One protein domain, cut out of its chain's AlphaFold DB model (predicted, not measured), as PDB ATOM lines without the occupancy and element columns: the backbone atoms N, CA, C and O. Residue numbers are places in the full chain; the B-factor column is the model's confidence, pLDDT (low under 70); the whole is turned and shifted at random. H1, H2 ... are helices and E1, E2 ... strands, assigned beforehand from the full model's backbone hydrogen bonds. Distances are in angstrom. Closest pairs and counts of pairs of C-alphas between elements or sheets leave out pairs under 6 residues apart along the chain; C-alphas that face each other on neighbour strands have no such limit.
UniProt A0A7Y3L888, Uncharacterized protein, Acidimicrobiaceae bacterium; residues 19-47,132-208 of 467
ATOM      1  N   ILE A  19      67.645  65.002  -7.565       60.91
ATOM      2  CA  ILE A  19      67.831  65.851  -6.386       60.91
ATOM      3  C   ILE A  19      66.993  65.246  -5.263       60.91
ATOM      4  O   ILE A  19      65.934  64.666  -5.536       60.91
ATOM      5  N   ASP A  20      67.451  65.360  -4.018       64.25
ATOM      6  CA  ASP A  20      66.595  65.029  -2.888       64.25
ATOM      7  C   ASP A  20      65.386  65.979  -2.859       64.25
ATOM      8  O   ASP A  20      65.510  67.207  -2.858       64.25
ATOM      9  N   ARG A  21      64.180  65.405  -2.868       66.69
ATOM     10  CA  ARG A  21      62.939  66.186  -2.956       66.69
ATOM     11  C   ARG A  21      62.808  67.165  -1.791       66.69
ATOM     12  O   ARG A  21      62.356  68.289  -1.986       66.69
ATOM     13  N   ARG A  22      63.173  66.732  -0.584       69.44
ATOM     14  CA  ARG A  22      63.076  67.553   0.619       69.44
ATOM     15  C   ARG A  22      64.093  68.685   0.561       69.44
ATOM     16  O   ARG A  22      63.720  69.823   0.828       69.44
ATOM     17  N   GLU A  23      65.325  68.406   0.149       74.31
ATOM     18  CA  GLU A  23      66.345  69.449  -0.006       74.31
ATOM     19  C   GLU A  23      65.938  70.507  -1.034       74.31
ATOM     20  O   GLU A  23      66.078  71.701  -0.764       74.31
ATOM     21  N   LEU A  24      65.366  70.095  -2.173       78.94
ATOM     22  CA  LEU A  24      64.856  71.024  -3.184       78.94
ATOM     23  C   LEU A  24      63.735  71.906  -2.618       78.94
ATOM     24  O   LEU A  24      63.762  73.124  -2.790       78.94
ATOM     25  N   HIS A  25      62.764  71.311  -1.926       80.38
ATOM     26  CA  HIS A  25      61.662  72.060  -1.324       80.38
ATOM     27  C   HIS A  25      62.161  73.056  -0.273       80.38
ATOM     28  O   HIS A  25      61.799  74.233  -0.305       80.38
ATOM     29  N   GLU A  26      63.033  72.618   0.636       80.62
ATOM     30  CA  GLU A  26      63.620  73.497   1.645       80.62
ATOM     31  C   GLU A  26      64.459  74.612   1.005       80.62
ATOM     32  O   GLU A  26      64.452  75.745   1.489       80.62
ATOM     33  N   ALA A  27      65.176  74.328  -0.087       85.31
ATOM     34  CA  ALA A  27      65.935  75.326  -0.836       85.31
ATOM     35  C   ALA A  27      65.017  76.376  -1.484       85.31
ATOM     36  O   ALA A  27      65.287  77.569  -1.348       85.31
ATOM     37  N   ILE A  28      63.911  75.963  -2.114       86.31
ATOM     38  CA  ILE A  28      62.904  76.868  -2.698       86.31
ATOM     39  C   ILE A  28      62.307  77.783  -1.623       86.31
ATOM     40  O   ILE A  28      62.213  79.001  -1.811       86.31
ATOM     41  N   VAL A  29      61.944  77.223  -0.467       85.75
ATOM     42  CA  VAL A  29      61.359  77.998   0.635       85.75
ATOM     43  C   VAL A  29      62.381  78.962   1.241       85.75
ATOM     44  O   VAL A  29      62.064  80.135   1.455       85.75
ATOM     45  N   ARG A  30      63.629  78.520   1.460       86.62
ATOM     46  CA  ARG A  30      64.720  79.384   1.944       86.62
ATOM     47  C   ARG A  30      65.028  80.523   0.974       86.62
ATOM     48  O   ARG A  30      65.168  81.664   1.419       86.62
ATOM     49  N   ALA A  31      65.108  80.236  -0.326       88.25
ATOM     50  CA  ALA A  31      65.338  81.241  -1.362       88.25
ATOM     51  C   ALA A  31      64.207  82.279  -1.380       88.25
ATOM     52  O   ALA A  31      64.470  83.478  -1.330       88.25
ATOM     53  N   SER A  32      62.953  81.820  -1.315       87.56
ATOM     54  CA  SER A  32      61.770  82.687  -1.246       87.56
ATOM     55  C   SER A  32      61.795  83.605  -0.025       87.56
ATOM     56  O   SER A  32      61.685  84.822  -0.152       87.56
ATOM     57  N   ALA A  33      61.995  83.041   1.169       84.88
ATOM     58  CA  ALA A  33      62.031  83.806   2.414       84.88
ATOM     59  C   ALA A  33      63.192  84.810   2.459       84.88
ATOM     60  O   ALA A  33      63.101  85.844   3.119       84.88
ATOM     61  N   THR A  34      64.306  84.500   1.798       86.75
ATOM     62  CA  THR A  34      65.442  85.418   1.678       86.75
ATOM     63  C   THR A  34      65.106  86.555   0.722       86.75
ATOM     64  O   THR A  34      65.218  87.707   1.122       86.75
ATOM     65  N   ALA A  35      64.591  86.242  -0.471       85.81
ATOM     66  CA  ALA A  35      64.224  87.225  -1.486       85.81
ATOM     67  C   ALA A  35      63.161  88.220  -0.992       85.81
ATOM     68  O   ALA A  35      63.313  89.426  -1.167       85.81
ATOM     69  N   PHE A  36      62.118  87.751  -0.297       84.81
ATOM     70  CA  PHE A  36      61.115  88.654   0.279       84.81
ATOM     71  C   PHE A  36      61.675  89.536   1.404       84.81
ATOM     72  O   PHE A  36      61.247  90.678   1.542       84.81
ATOM     73  N   ARG A  37      62.648  89.046   2.189       84.19
ATOM     74  CA  ARG A  37      63.297  89.841   3.246       84.19
ATOM     75  C   ARG A  37      64.264  90.886   2.696       84.19
ATOM     76  O   ARG A  37      64.318  91.985   3.233       84.19
ATOM     77  N   SER A  38      65.028  90.549   1.660       82.19
ATOM     78  CA  SER A  38      65.987  91.463   1.026       82.19
ATOM     79  C   SER A  38      65.337  92.442   0.048       82.19
ATOM     80  O   SER A  38      66.003  93.355  -0.430       82.19
ATOM     81  N   GLY A  39      64.055  92.242  -0.259       80.00
ATOM     82  CA  GLY A  39      63.383  92.875  -1.384       80.00
ATOM     83  C   GLY A  39      63.635  92.090  -2.670       80.00
ATOM     84  O   GLY A  39      64.768  91.730  -2.993       80.00
ATOM     85  N   VAL A  40      62.559  91.823  -3.406       83.75
ATOM     86  CA  VAL A  40      62.582  91.153  -4.711       83.75
ATOM     87  C   VAL A  40      61.829  92.027  -5.714       83.75
ATOM     88  O   VAL A  40      60.826  92.640  -5.333       83.75
ATOM     89  N   PRO A  41      62.282  92.122  -6.979       80.50
ATOM     90  CA  PRO A  41      61.544  92.845  -8.001       80.50
ATOM     91  C   PRO A  41      60.120  92.306  -8.127       80.50
ATOM     92  O   PRO A  41      59.895  91.092  -8.131       80.50
ATOM     93  N   ALA A  42      59.167  93.225  -8.235       77.06
ATOM     94  CA  ALA A  42      57.760  92.906  -8.379       77.06
ATOM     95  C   ALA A  42      57.189  93.651  -9.584       77.06
ATOM     96  O   ALA A  42      57.435  94.842  -9.772       77.06
ATOM     97  N   VAL A  43      56.432  92.934 -10.406       76.19
ATOM     98  CA  VAL A  43      55.775  93.480 -11.594       76.19
ATOM     99  C   VAL A  43      54.303  93.124 -11.523       76.19
ATOM    100  O   VAL A  43      53.948  91.961 -11.340       76.19
ATOM    101  N   ARG A  44      53.435  94.120 -11.681       71.06
ATOM    102  CA  ARG A  44      52.003  93.878 -11.825       71.06
ATOM    103  C   ARG A  44      51.729  93.251 -13.193       71.06
ATOM    104  O   ARG A  44      52.199  93.748 -14.213       71.06
ATOM    105  N   LEU A  45      50.981  92.156 -13.199       67.44
ATOM    106  CA  LEU A  45      50.473  91.522 -14.406       67.44
ATOM    107  C   LEU A  45      49.023  91.960 -14.628       67.44
ATOM    108  O   LEU A  45      48.199  91.917 -13.710       67.44
ATOM    109  N   ASP A  46      48.712  92.371 -15.857       55.59
ATOM    110  CA  ASP A  46      47.347  92.694 -16.267       55.59
ATOM    111  C   ASP A  46      46.580  91.411 -16.593       55.59
ATOM    112  O   ASP A  46      46.644  90.866 -17.695       55.59
ATOM    113  N   GLY A  47      45.829  90.933 -15.604       53.12
ATOM    114  CA  GLY A  47      44.939  89.788 -15.723       53.12
ATOM    115  C   GLY A  47      44.014  89.699 -14.514       53.12
ATOM    116  O   GLY A  47      44.422  89.973 -13.386       53.12
ATOM    117  N   GLU A 132      49.286  98.610  -2.791       58.12
ATOM    118  CA  GLU A 132      49.847  98.806  -1.440       58.12
ATOM    119  C   GLU A 132      49.473  97.686  -0.450       58.12
ATOM    120  O   GLU A 132      50.089  97.554   0.608       58.12
ATOM    121  N   ARG A 133      48.443  96.883  -0.760       59.72
ATOM    122  CA  ARG A 133      47.952  95.783   0.085       59.72
ATOM    123  C   ARG A 133      47.622  94.551  -0.758       59.72
ATOM    124  O   ARG A 133      46.927  94.663  -1.767       59.72
ATOM    125  N   PHE A 134      48.082  93.388  -0.306       62.97
ATOM    126  CA  PHE A 134      47.777  92.075  -0.887       62.97
ATOM    127  C   PHE A 134      46.513  91.493  -0.229       62.97
ATOM    128  O   PHE A 134      46.252  91.770   0.943       62.97
ATOM    129  N   SER A 135      45.696  90.748  -0.979       59.31
ATOM    130  CA  SER A 135      44.419  90.202  -0.487       59.31
ATOM    131  C   SER A 135      44.627  88.983   0.431       59.31
ATOM    132  O   SER A 135      45.719  88.422   0.506       59.31
ATOM    133  N   GLY A 136      43.562  88.536   1.115       53.50
ATOM    134  CA  GLY A 136      43.571  87.351   1.996       53.50
ATOM    135  C   GLY A 136      43.972  86.035   1.313       53.50
ATOM    136  O   GLY A 136      44.298  85.061   1.979       53.50
ATOM    137  N   GLU A 137      44.055  86.014  -0.017       58.44
ATOM    138  CA  GLU A 137      44.542  84.872  -0.795       58.44
ATOM    139  C   GLU A 137      46.050  84.605  -0.609       58.44
ATOM    140  O   GLU A 137      46.541  83.544  -0.996       58.44
ATOM    141  N   VAL A 138      46.788  85.498   0.067       62.97
ATOM    142  CA  VAL A 138      48.139  85.217   0.595       62.97
ATOM    143  C   VAL A 138      48.145  83.979   1.505       62.97
ATOM    144  O   VAL A 138      49.151  83.271   1.575       62.97
ATOM    145  N   GLU A 139      47.024  83.646   2.150       61.53
ATOM    146  CA  GLU A 139      46.895  82.409   2.923       61.53
ATOM    147  C   GLU A 139      47.062  81.146   2.057       61.53
ATOM    148  O   GLU A 139      47.637  80.170   2.539       61.53
ATOM    149  N   PHE A 140      46.682  81.169   0.770       61.19
ATOM    150  CA  PHE A 140      46.923  80.054  -0.161       61.19
ATOM    151  C   PHE A 140      48.406  79.891  -0.499       61.19
ATOM    152  O   PHE A 140      48.913  78.769  -0.526       61.19
ATOM    153  N   LEU A 141      49.125  81.002  -0.697       67.06
ATOM    154  CA  LEU A 141      50.581  80.983  -0.865       67.06
ATOM    155  C   LEU A 141      51.255  80.399   0.384       67.06
ATOM    156  O   LEU A 141      52.111  79.521   0.281       67.06
ATOM    157  N   LEU A 142      50.844  80.849   1.573       70.00
ATOM    158  CA  LEU A 142      51.375  80.347   2.842       70.00
ATOM    159  C   LEU A 142      51.045  78.864   3.060       70.00
ATOM    160  O   LEU A 142      51.899  78.128   3.553       70.00
ATOM    161  N   ALA A 143      49.851  78.409   2.675       65.81
ATOM    162  CA  ALA A 143      49.478  76.998   2.707       65.81
ATOM    163  C   ALA A 143      50.355  76.156   1.763       65.81
ATOM    164  O   ALA A 143      50.874  75.121   2.182       65.81
ATOM    165  N   GLY A 144      50.605  76.630   0.537       65.25
ATOM    166  CA  GLY A 144      51.510  75.978  -0.415       65.25
ATOM    167  C   GLY A 144      52.952  75.897   0.096       65.25
ATOM    168  O   GLY A 144      53.559  74.828   0.078       65.25
ATOM    169  N   ILE A 145      53.486  76.996   0.640       73.81
ATOM    170  CA  ILE A 145      54.828  77.030   1.249       73.81
ATOM    171  C   ILE A 145      54.921  76.065   2.441       73.81
ATOM    172  O   ILE A 145      55.911  75.348   2.577       73.81
ATOM    173  N   ARG A 146      53.895  76.007   3.300       71.31
ATOM    174  CA  ARG A 146      53.855  75.068   4.434       71.31
ATOM    175  C   ARG A 146      53.839  73.615   3.973       71.31
ATOM    176  O   ARG A 146      54.528  72.795   4.568       71.31
ATOM    177  N   ALA A 147      53.116  73.305   2.902       67.31
ATOM    178  CA  ALA A 147      53.077  71.958   2.347       67.31
ATOM    179  C   ALA A 147      54.405  71.523   1.715       67.31
ATOM    180  O   ALA A 147      54.761  70.349   1.790       67.31
ATOM    181  N   LEU A 148      55.179  72.457   1.146       67.81
ATOM    182  CA  LEU A 148      56.543  72.165   0.688       67.81
ATOM    183  C   LEU A 148      57.454  71.722   1.840       67.81
ATOM    184  O   LEU A 148      58.324  70.876   1.634       67.81
ATOM    185  N   LEU A 149      57.230  72.262   3.041       70.62
ATOM    186  CA  LEU A 149      57.992  71.949   4.248       70.62
ATOM    187  C   LEU A 149      57.503  70.698   4.994       70.62
ATOM    188  O   LEU A 149      58.162  70.303   5.954       70.62
ATOM    189  N   ASP A 150      56.384  70.076   4.600       68.88
ATOM    190  CA  ASP A 150      55.855  68.903   5.303       68.88
ATOM    191  C   ASP A 150      56.709  67.642   5.018       68.88
ATOM    192  O   ASP A 150      56.736  67.141   3.884       68.88
ATOM    193  N   PRO A 151      57.395  67.079   6.035       56.12
ATOM    194  CA  PRO A 151      58.221  65.885   5.880       56.12
ATOM    195  C   PRO A 151      57.405  64.597   5.677       56.12
ATOM    196  O   PRO A 151      57.987  63.575   5.313       56.12
ATOM    197  N   SER A 152      56.083  64.616   5.897       61.53
ATOM    198  CA  SER A 152      55.204  63.439   5.791       61.53
ATOM    199  C   SER A 152      55.078  62.895   4.360       61.53
ATOM    200  O   SER A 152      54.686  61.747   4.139       61.53
ATOM    201  N   GLY A 153      55.453  63.703   3.367       52.56
ATOM    202  CA  GLY A 153      55.579  63.295   1.975       52.56
ATOM    203  C   GLY A 153      54.264  63.248   1.186       52.56
ATOM    204  O   GLY A 153      54.322  63.234  -0.051       52.56
ATOM    205  N   ALA A 154      53.114  63.266   1.864       56.06
ATOM    206  CA  ALA A 154      51.782  63.256   1.274       56.06
ATOM    207  C   ALA A 154      51.249  64.689   1.149       56.06
ATOM    208  O   ALA A 154      50.645  65.224   2.069       56.06
ATOM    209  N   VAL A 155      51.488  65.312  -0.003       57.38
ATOM    210  CA  VAL A 155      50.866  66.598  -0.331       57.38
ATOM    211  C   VAL A 155      49.487  66.315  -0.913       57.38
ATOM    212  O   VAL A 155      49.365  65.489  -1.823       57.38
ATOM    213  N   ASP A 156      48.460  66.965  -0.366       59.22
ATOM    214  CA  ASP A 156      47.107  66.916  -0.918       59.22
ATOM    215  C   ASP A 156      47.143  67.340  -2.396       59.22
ATOM    216  O   ASP A 156      47.876  68.255  -2.785       59.22
ATOM    217  N   ARG A 157      46.365  66.659  -3.236       57.97
ATOM    218  CA  ARG A 157      46.272  66.960  -4.662       57.97
ATOM    219  C   ARG A 157      45.905  68.425  -4.903       57.97
ATOM    220  O   ARG A 157      46.485  69.037  -5.796       57.97
ATOM    221  N   ASP A 158      45.006  68.984  -4.100       55.84
ATOM    222  CA  ASP A 158      44.557  70.370  -4.253       55.84
ATOM    223  C   ASP A 158      45.689  71.362  -3.947       55.84
ATOM    224  O   ASP A 158      45.815  72.407  -4.586       55.84
ATOM    225  N   VAL A 159      46.587  70.998  -3.030       60.44
ATOM    226  CA  VAL A 159      47.763  71.796  -2.664       60.44
ATOM    227  C   VAL A 159      48.862  71.708  -3.727       60.44
ATOM    228  O   VAL A 159      49.514  72.709  -4.027       60.44
ATOM    229  N   ALA A 160      49.047  70.539  -4.342       60.34
ATOM    230  CA  ALA A 160      49.944  70.383  -5.485       60.34
ATOM    231  C   ALA A 160      49.438  71.166  -6.715       60.34
ATOM    232  O   ALA A 160      50.221  71.869  -7.353       60.34
ATOM    233  N   GLU A 161      48.131  71.106  -7.005       59.19
ATOM    234  CA  GLU A 161      47.483  71.904  -8.061       59.19
ATOM    235  C   GLU A 161      47.558  73.416  -7.773       59.19
ATOM    236  O   GLU A 161      47.592  74.214  -8.710       59.19
ATOM    237  N   ALA A 162      47.594  73.832  -6.503       60.00
ATOM    238  CA  ALA A 162      47.810  75.226  -6.125       60.00
ATOM    239  C   ALA A 162      49.259  75.668  -6.381       60.00
ATOM    240  O   ALA A 162      49.478  76.702  -7.004       60.00
ATOM    241  N   LEU A 163      50.259  74.886  -5.964       67.00
ATOM    242  CA  LEU A 163      51.672  75.237  -6.154       67.00
ATOM    243  C   LEU A 163      52.066  75.394  -7.628       67.00
ATOM    244  O   LEU A 163      52.774  76.344  -7.949       67.00
ATOM    245  N   ASP A 164      51.557  74.534  -8.516       64.06
ATOM    246  CA  ASP A 164      51.787  74.624  -9.971       64.06
ATOM    247  C   ASP A 164      51.222  75.923 -10.586       64.06
ATOM    248  O   ASP A 164      51.679  76.372 -11.630       64.06
ATOM    249  N   LYS A 165      50.250  76.569  -9.924       63.78
ATOM    250  CA  LYS A 165      49.645  77.832 -10.382       63.78
ATOM    251  C   LYS A 165      50.327  79.076  -9.830       63.78
ATOM    252  O   LYS A 165      50.249  80.130 -10.452       63.78
ATOM    253  N   VAL A 166      50.926  78.983  -8.643       70.44
ATOM    254  CA  VAL A 166      51.546  80.127  -7.955       70.44
ATOM    255  C   VAL A 166      53.047  80.212  -8.277       70.44
ATOM    256  O   VAL A 166      53.605  81.310  -8.268       70.44
ATOM    257  N   LEU A 167      53.704  79.091  -8.604       74.00
ATOM    258  CA  LEU A 167      55.079  79.062  -9.117       74.00
ATOM    259  C   LEU A 167      55.090  79.214 -10.641       74.00
ATOM    260  O   LEU A 167      54.730  78.298 -11.372       74.00
ATOM    261  N   ASP A 168      55.562  80.361 -11.117       73.31
ATOM    262  CA  ASP A 168      55.676  80.680 -12.538       73.31
ATOM    263  C   ASP A 168      57.121  80.569 -13.039       73.31
ATOM    264  O   ASP A 168      58.071  80.962 -12.353       73.31
ATOM    265  N   ASN A 169      57.283  80.091 -14.276       71.69
ATOM    266  CA  ASN A 169      58.565  80.009 -14.979       71.69
ATOM    267  C   ASN A 169      59.686  79.338 -14.160       71.69
ATOM    268  O   ASN A 169      60.809  79.845 -14.115       71.69
ATOM    269  N   LEU A 170      59.393  78.201 -13.511       77.25
ATOM    270  CA  LEU A 170      60.420  77.399 -12.844       77.25
ATOM    271  C   LEU A 170      61.404  76.852 -13.885       77.25
ATOM    272  O   LEU A 170      61.096  75.944 -14.654       77.25
ATOM    273  N   GLN A 171      62.605  77.410 -13.878       76.56
ATOM    274  CA  GLN A 171      63.743  76.974 -14.665       76.56
ATOM    275  C   GLN A 171      64.757  76.308 -13.753       76.56
ATOM    276  O   GLN A 171      64.996  76.750 -12.630       76.56
ATOM    277  N   VAL A 172      65.375  75.252 -14.260       75.44
ATOM    278  CA  VAL A 172      66.406  74.492 -13.564       75.44
ATOM    279  C   VAL A 172      67.573  74.346 -14.526       75.44
ATOM    280  O   VAL A 172      67.360  74.045 -15.699       75.44
ATOM    281  N   TRP A 173      68.794  74.586 -14.062       76.38
ATOM    282  CA  TRP A 173      69.996  74.439 -14.878       76.38
ATOM    283  C   TRP A 173      71.187  73.997 -14.037       76.38
ATOM    284  O   TRP A 173      71.198  74.060 -12.807       76.38
ATOM    285  N   GLU A 174      72.209  73.514 -14.724       73.50
ATOM    286  CA  GLU A 174      73.451  73.090 -14.102       73.50
ATOM    287  C   GLU A 174      74.261  74.308 -13.644       73.50
ATOM    288  O   GLU A 174      74.580  75.183 -14.447       73.50
ATOM    289  N   ALA A 175      74.573  74.381 -12.348       76.56
ATOM    290  CA  ALA A 175      75.414  75.446 -11.800       76.56
ATOM    291  C   ALA A 175      76.876  75.010 -11.661       76.56
ATOM    292  O   ALA A 175      77.783  75.827 -11.777       76.56
ATOM    293  N   SER A 176      77.094  73.729 -11.355       70.81
ATOM    294  CA  SER A 176      78.411  73.105 -11.215       70.81
ATOM    295  C   SER A 176      78.290  71.582 -11.271       70.81
ATOM    296  O   SER A 176      77.187  71.037 -11.173       70.81
ATOM    297  N   ASP A 177      79.438  70.904 -11.253       60.88
ATOM    298  CA  ASP A 177      79.555  69.447 -11.166       60.88
ATOM    299  C   ASP A 177      78.872  68.817  -9.950       60.88
ATOM    300  O   ASP A 177      78.781  67.599  -9.890       60.88
ATOM    301  N   HIS A 178      78.390  69.570  -8.961       65.50
ATOM    302  CA  HIS A 178      77.707  69.017  -7.780       65.50
ATOM    303  C   HIS A 178      76.388  69.708  -7.447       65.50
ATOM    304  O   HIS A 178      75.664  69.243  -6.569       65.50
ATOM    305  N   ARG A 179      76.028  70.770  -8.178       78.81
ATOM    306  CA  ARG A 179      74.892  71.622  -7.820       78.81
ATOM    307  C   ARG A 179      74.030  71.964  -9.011       78.81
ATOM    308  O   ARG A 179      74.515  72.299 -10.092       78.81
ATOM    309  N   ILE A 180      72.736  71.962  -8.752       78.94
ATOM    310  CA  ILE A 180      71.719  72.424  -9.678       78.94
ATOM    311  C   ILE A 180      71.209  73.767  -9.173       78.94
ATOM    312  O   ILE A 180      70.861  73.901  -7.999       78.94
ATOM    313  N   ALA A 181      71.191  74.761 -10.053       85.44
ATOM    314  CA  ALA A 181      70.539  76.030  -9.794       85.44
ATOM    315  C   ALA A 181      69.103  76.005 -10.310       85.44
ATOM    316  O   ALA A 181      68.752  75.266 -11.231       85.44
ATOM    317  N   PHE A 182      68.276  76.837  -9.697       87.75
ATOM    318  CA  PHE A 182      66.916  77.079 -10.131       87.75
ATOM    319  C   PHE A 182      66.596  78.573 -10.105       87.75
ATOM    320  O   PHE A 182      67.196  79.341  -9.349       87.75
ATOM    321  N   SER A 183      65.614  78.962 -10.913       87.56
ATOM    322  CA  SER A 183      64.959  80.269 -10.899       87.56
ATOM    323  C   SER A 183      63.466  80.073 -11.047       87.56
ATOM    324  O   SER A 183      63.041  79.236 -11.832       87.56
ATOM    325  N   PHE A 184      62.665  80.859 -10.345       86.50
ATOM    326  CA  PHE A 184      61.217  80.901 -10.536       86.50
ATOM    327  C   PHE A 184      60.668  82.272 -10.143       86.50
ATOM    328  O   PHE A 184      61.385  83.119  -9.608       86.50
ATOM    329  N   ASN A 185      59.379  82.483 -10.385       83.81
ATOM    330  CA  ASN A 185      58.639  83.644  -9.914       83.81
ATOM    331  C   ASN A 185      57.443  83.195  -9.069       83.81
ATOM    332  O   ASN A 185      56.831  82.168  -9.351       83.81
ATOM    333  N   TRP A 186      57.086  83.980  -8.057       83.62
ATOM    334  CA  TRP A 186      55.821  83.822  -7.342       83.62
ATOM    335  C   TRP A 186      54.750  84.709  -7.962       83.62
ATOM    336  O   TRP A 186      54.971  85.903  -8.159       83.62
ATOM    337  N   LEU A 187      53.575  84.147  -8.205       77.94
ATOM    338  CA  LEU A 187      52.376  84.881  -8.590       77.94
ATOM    339  C   LEU A 187      51.497  85.092  -7.359       77.94
ATOM    340  O   LEU A 187      50.913  84.149  -6.838       77.94
ATOM    341  N   ILE A 188      51.408  86.331  -6.885       77.81
ATOM    342  CA  ILE A 188      50.643  86.683  -5.687       77.81
ATOM    343  C   ILE A 188      49.412  87.496  -6.098       77.81
ATOM    344  O   ILE A 188      49.564  88.582  -6.666       77.81
ATOM    345  N   PRO A 189      48.194  87.016  -5.806       70.56
ATOM    346  CA  PRO A 189      46.980  87.788  -6.028       70.56
ATOM    347  C   PRO A 189      46.947  89.066  -5.184       70.56
ATOM    348  O   PRO A 189      47.337  89.084  -4.014       70.56
ATOM    349  N   ALA A 190      46.471  90.156  -5.780       65.75
ATOM    350  CA  ALA A 190      46.396  91.458  -5.136       65.75
ATOM    351  C   ALA A 190      45.220  92.278  -5.684       65.75
ATOM    352  O   ALA A 190      45.268  92.755  -6.816       65.75
ATOM    353  N   ASN A 191      44.164  92.446  -4.879       63.44
ATOM    354  CA  ASN A 191      43.006  93.321  -5.133       63.44
ATOM    355  C   ASN A 191      42.543  93.366  -6.606       63.44
ATOM    356  O   ASN A 191      42.586  94.412  -7.251       63.44
ATOM    357  N   GLY A 192      42.119  92.216  -7.145       61.44
ATOM    358  CA  GLY A 192      41.618  92.101  -8.522       61.44
ATOM    359  C   GLY A 192      42.700  92.016  -9.607       61.44
ATOM    360  O   GLY A 192      42.376  92.062 -10.792       61.44
ATOM    361  N   THR A 193      43.972  91.891  -9.218       65.56
ATOM    362  CA  THR A 193      45.144  91.772 -10.103       65.56
ATOM    363  C   THR A 193      46.106  90.698  -9.586       65.56
ATOM    364  O   THR A 193      45.875  90.122  -8.521       65.56
ATOM    365  N   VAL A 194      47.192  90.421 -10.315       73.69
ATOM    366  CA  VAL A 194      48.265  89.513  -9.876       73.69
ATOM    367  C   VAL A 194      49.600  90.246  -9.932       73.69
ATOM    368  O   VAL A 194      49.919  90.900 -10.921       73.69
ATOM    369  N   ALA A 195      50.401  90.129  -8.880       78.00
ATOM    370  CA  ALA A 195      51.768  90.619  -8.839       78.00
ATOM    371  C   ALA A 195      52.745  89.447  -8.976       78.00
ATOM    372  O   ALA A 195      52.660  88.459  -8.248       78.00
ATOM    373  N   ARG A 196      53.685  89.562  -9.912       83.06
ATOM    374  CA  ARG A 196      54.765  88.598 -10.119       83.06
ATOM    375  C   ARG A 196      56.015  89.051  -9.378       83.06
ATOM    376  O   ARG A 196      56.531  90.126  -9.676       83.06
ATOM    377  N   PHE A 197      56.512  88.218  -8.472       82.81
ATOM    378  CA  PHE A 197      57.708  88.451  -7.663       82.81
ATOM    379  C   PHE A 197      58.837  87.535  -8.118       82.81
ATOM    380  O   PHE A 197      58.721  86.314  -8.017       82.81
ATOM    381  N   GLY A 198      59.929  88.114  -8.604       86.38
ATOM    382  CA  GLY A 198      61.084  87.359  -9.075       86.38
ATOM    383  C   GLY A 198      61.887  88.087 -10.157       86.38
ATOM    384  O   GLY A 198      61.624  89.259 -10.436       86.38
ATOM    385  N   PRO A 199      62.884  87.415 -10.758       87.25
ATOM    386  CA  PRO A 199      63.224  86.010 -10.534       87.25
ATOM    387  C   PRO A 199      63.856  85.773  -9.156       87.25
ATOM    388  O   PRO A 199      64.717  86.529  -8.712       87.25
ATOM    389  N   ILE A 200      63.426  84.707  -8.482       87.56
ATOM    390  CA  ILE A 200      64.030  84.199  -7.248       87.56
ATOM    391  C   ILE A 200      64.927  83.037  -7.627       87.56
ATOM    392  O   ILE A 200      64.465  82.071  -8.229       87.56
ATOM    393  N   THR A 201      66.195  83.123  -7.244       90.31
ATOM    394  CA  THR A 201      67.201  82.119  -7.578       90.31
ATOM    395  C   THR A 201      67.669  81.361  -6.345       90.31
ATOM    396  O   THR A 201      67.665  81.864  -5.220       90.31
ATOM    397  N   GLY A 202      68.087  80.120  -6.558       90.50
ATOM    398  CA  GLY A 202      68.688  79.294  -5.525       90.50
ATOM    399  C   GLY A 202      69.432  78.115  -6.128       90.50
ATOM    400  O   GLY A 202      69.535  77.977  -7.346       90.50
ATOM    401  N   SER A 203      69.995  77.275  -5.267       88.38
ATOM    402  CA  SER A 203      70.666  76.053  -5.697       88.38
ATOM    403  C   SER A 203      70.585  74.970  -4.637       88.38
ATOM    404  O   SER A 203      70.425  75.252  -3.448       88.38
ATOM    405  N   VAL A 204      70.712  73.732  -5.090       85.25
ATOM    406  CA  VAL A 204      70.641  72.523  -4.276       85.25
ATOM    407  C   VAL A 204      71.677  71.524  -4.770       85.25
ATOM    408  O   VAL A 204      72.034  71.518  -5.957       85.25
ATOM    409  N   ASP A 205      72.185  70.714  -3.851       76.38
ATOM    410  CA  ASP A 205      73.115  69.649  -4.187       76.38
ATOM    411  C   ASP A 205      72.372  68.536  -4.926       76.38
ATOM    412  O   ASP A 205      71.189  68.261  -4.713       76.38
ATOM    413  N   ARG A 206      73.056  67.921  -5.882       67.00
ATOM    414  CA  ARG A 206      72.486  66.832  -6.674       67.00
ATOM    415  C   ARG A 206      72.806  65.481  -6.046       67.00
ATOM    416  O   ARG A 206      73.859  65.284  -5.446       67.00
ATOM    417  N   LEU A 207      71.951  64.504  -6.311       55.38
ATOM    418  CA  LEU A 207      72.218  63.103  -6.023       55.38
ATOM    419  C   LEU A 207      72.821  62.428  -7.265       55.38
ATOM    420  O   LEU A 207      72.137  62.226  -8.270       55.38
ATOM    421  N   GLY A 208      74.098  62.041  -7.191       51.28
ATOM    422  CA  GLY A 208      74.782  61.268  -8.241       51.28
ATOM    423  C   GLY A 208      75.494  62.101  -9.320       51.28
ATOM    424  O   GLY A 208      75.749  63.289  -9.137       51.28
TER     425      GLY A 208
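What this domain is: This is residues 19 to 47 and 132 to 208 of the 467 residues of an uncharacterized protein of Acidimicrobiaceae bacterium (UniProt A0A7Y3L888). A twisted, curled sheet of four strands has long E4 and E3 side by side in its middle and helices over one face. H1 packs slantwise on that face over E4 and E3, while H2 sits over the same face and H3 stands beside the strands, the two helices packing on each other. The printed part has 106 residues, with three named helices and four named strands along the chain as H1 E1 H2 H3 E2 E3 E4. The sheet's order is E1 E4 E3 E2, antiparallel throughout, and the class is mixed, helices and strands. The whole is compact, with a radius of gyration of the C-alphas of 14.3 A, yet elongated, spanning 45 by 29 by 23 A.

How they stand to each other: H1, residues 21 to 38, is on the sheet at a height of 8.0 A, over E4, residues 193 to 205, and E3, residues 179 to 190. On the local plane its line stands at 54 degrees to that of E3, slantwise to the strands. The closest C-alphas of H1 and E4 are those of Ala 31 and Gly 202, 5.7 A apart. E1, residues 42 to 45, is an edge strand antiparallel to E4, with N 43 and O 196 within hydrogen-bond range at 2.9 A. H2, residues 138 to 148, is on the same face as H1. H1 touches H2 with residues 22 to 29 alone, the closest C-alphas being those of His 25 and Leu 148, 5.5 A apart; they run opposite ways at a steep tilt of 37 degrees, only just past shallow. H2 touches H3, residues 157 to 166, at a steep tilt of 64 degrees, opposite ways; the C-alphas of Gly 144 and Leu 163 are closest, 5.8 A apart. H3 stands at the sheet's level, apart from H1. E2, residues 167 to 176, is the other edge strand and forms a hairpin with E3, with N 171 and O 183 at 2.8 A. E3 and E4 form another hairpin, with N 188 and O 195 at 2.8 A. E2, E3 and E4 make a meander, each strand the antiparallel neighbour of the one before. Every O i to N i+4 pair is within hydrogen-bond range in H1 and H2, and 5 of 6 in H3.

Where its parts are: H1 runs 25.8 A from C-alpha 21 at (62.939, 66.186, -2.956) to C-alpha 38. E1 has four residues, H2 has 11 and H3 has 10. E2 begins at C-alpha 167, at (55.079, 79.062, -9.117), and is 24.2 A long. E3 is 34.8 A long, and E4 runs 36.1 A to C-alpha 205 at (73.115, 69.649, -4.187).

The domain as a whole: The two C-alphas farthest apart are those of Glu 132 and Gly 208, 45.6 A. Residues 48 to 131 are not printed, and C-alphas 47 and 132 stand 17.6 A apart across the cut. Of the links that are printed whole, H2 to H3 is short and the others are tight. The mean pLDDT of the printed part is 72.1; 46 residues are under 70, among them residues 132 to 141 and 150 to 165.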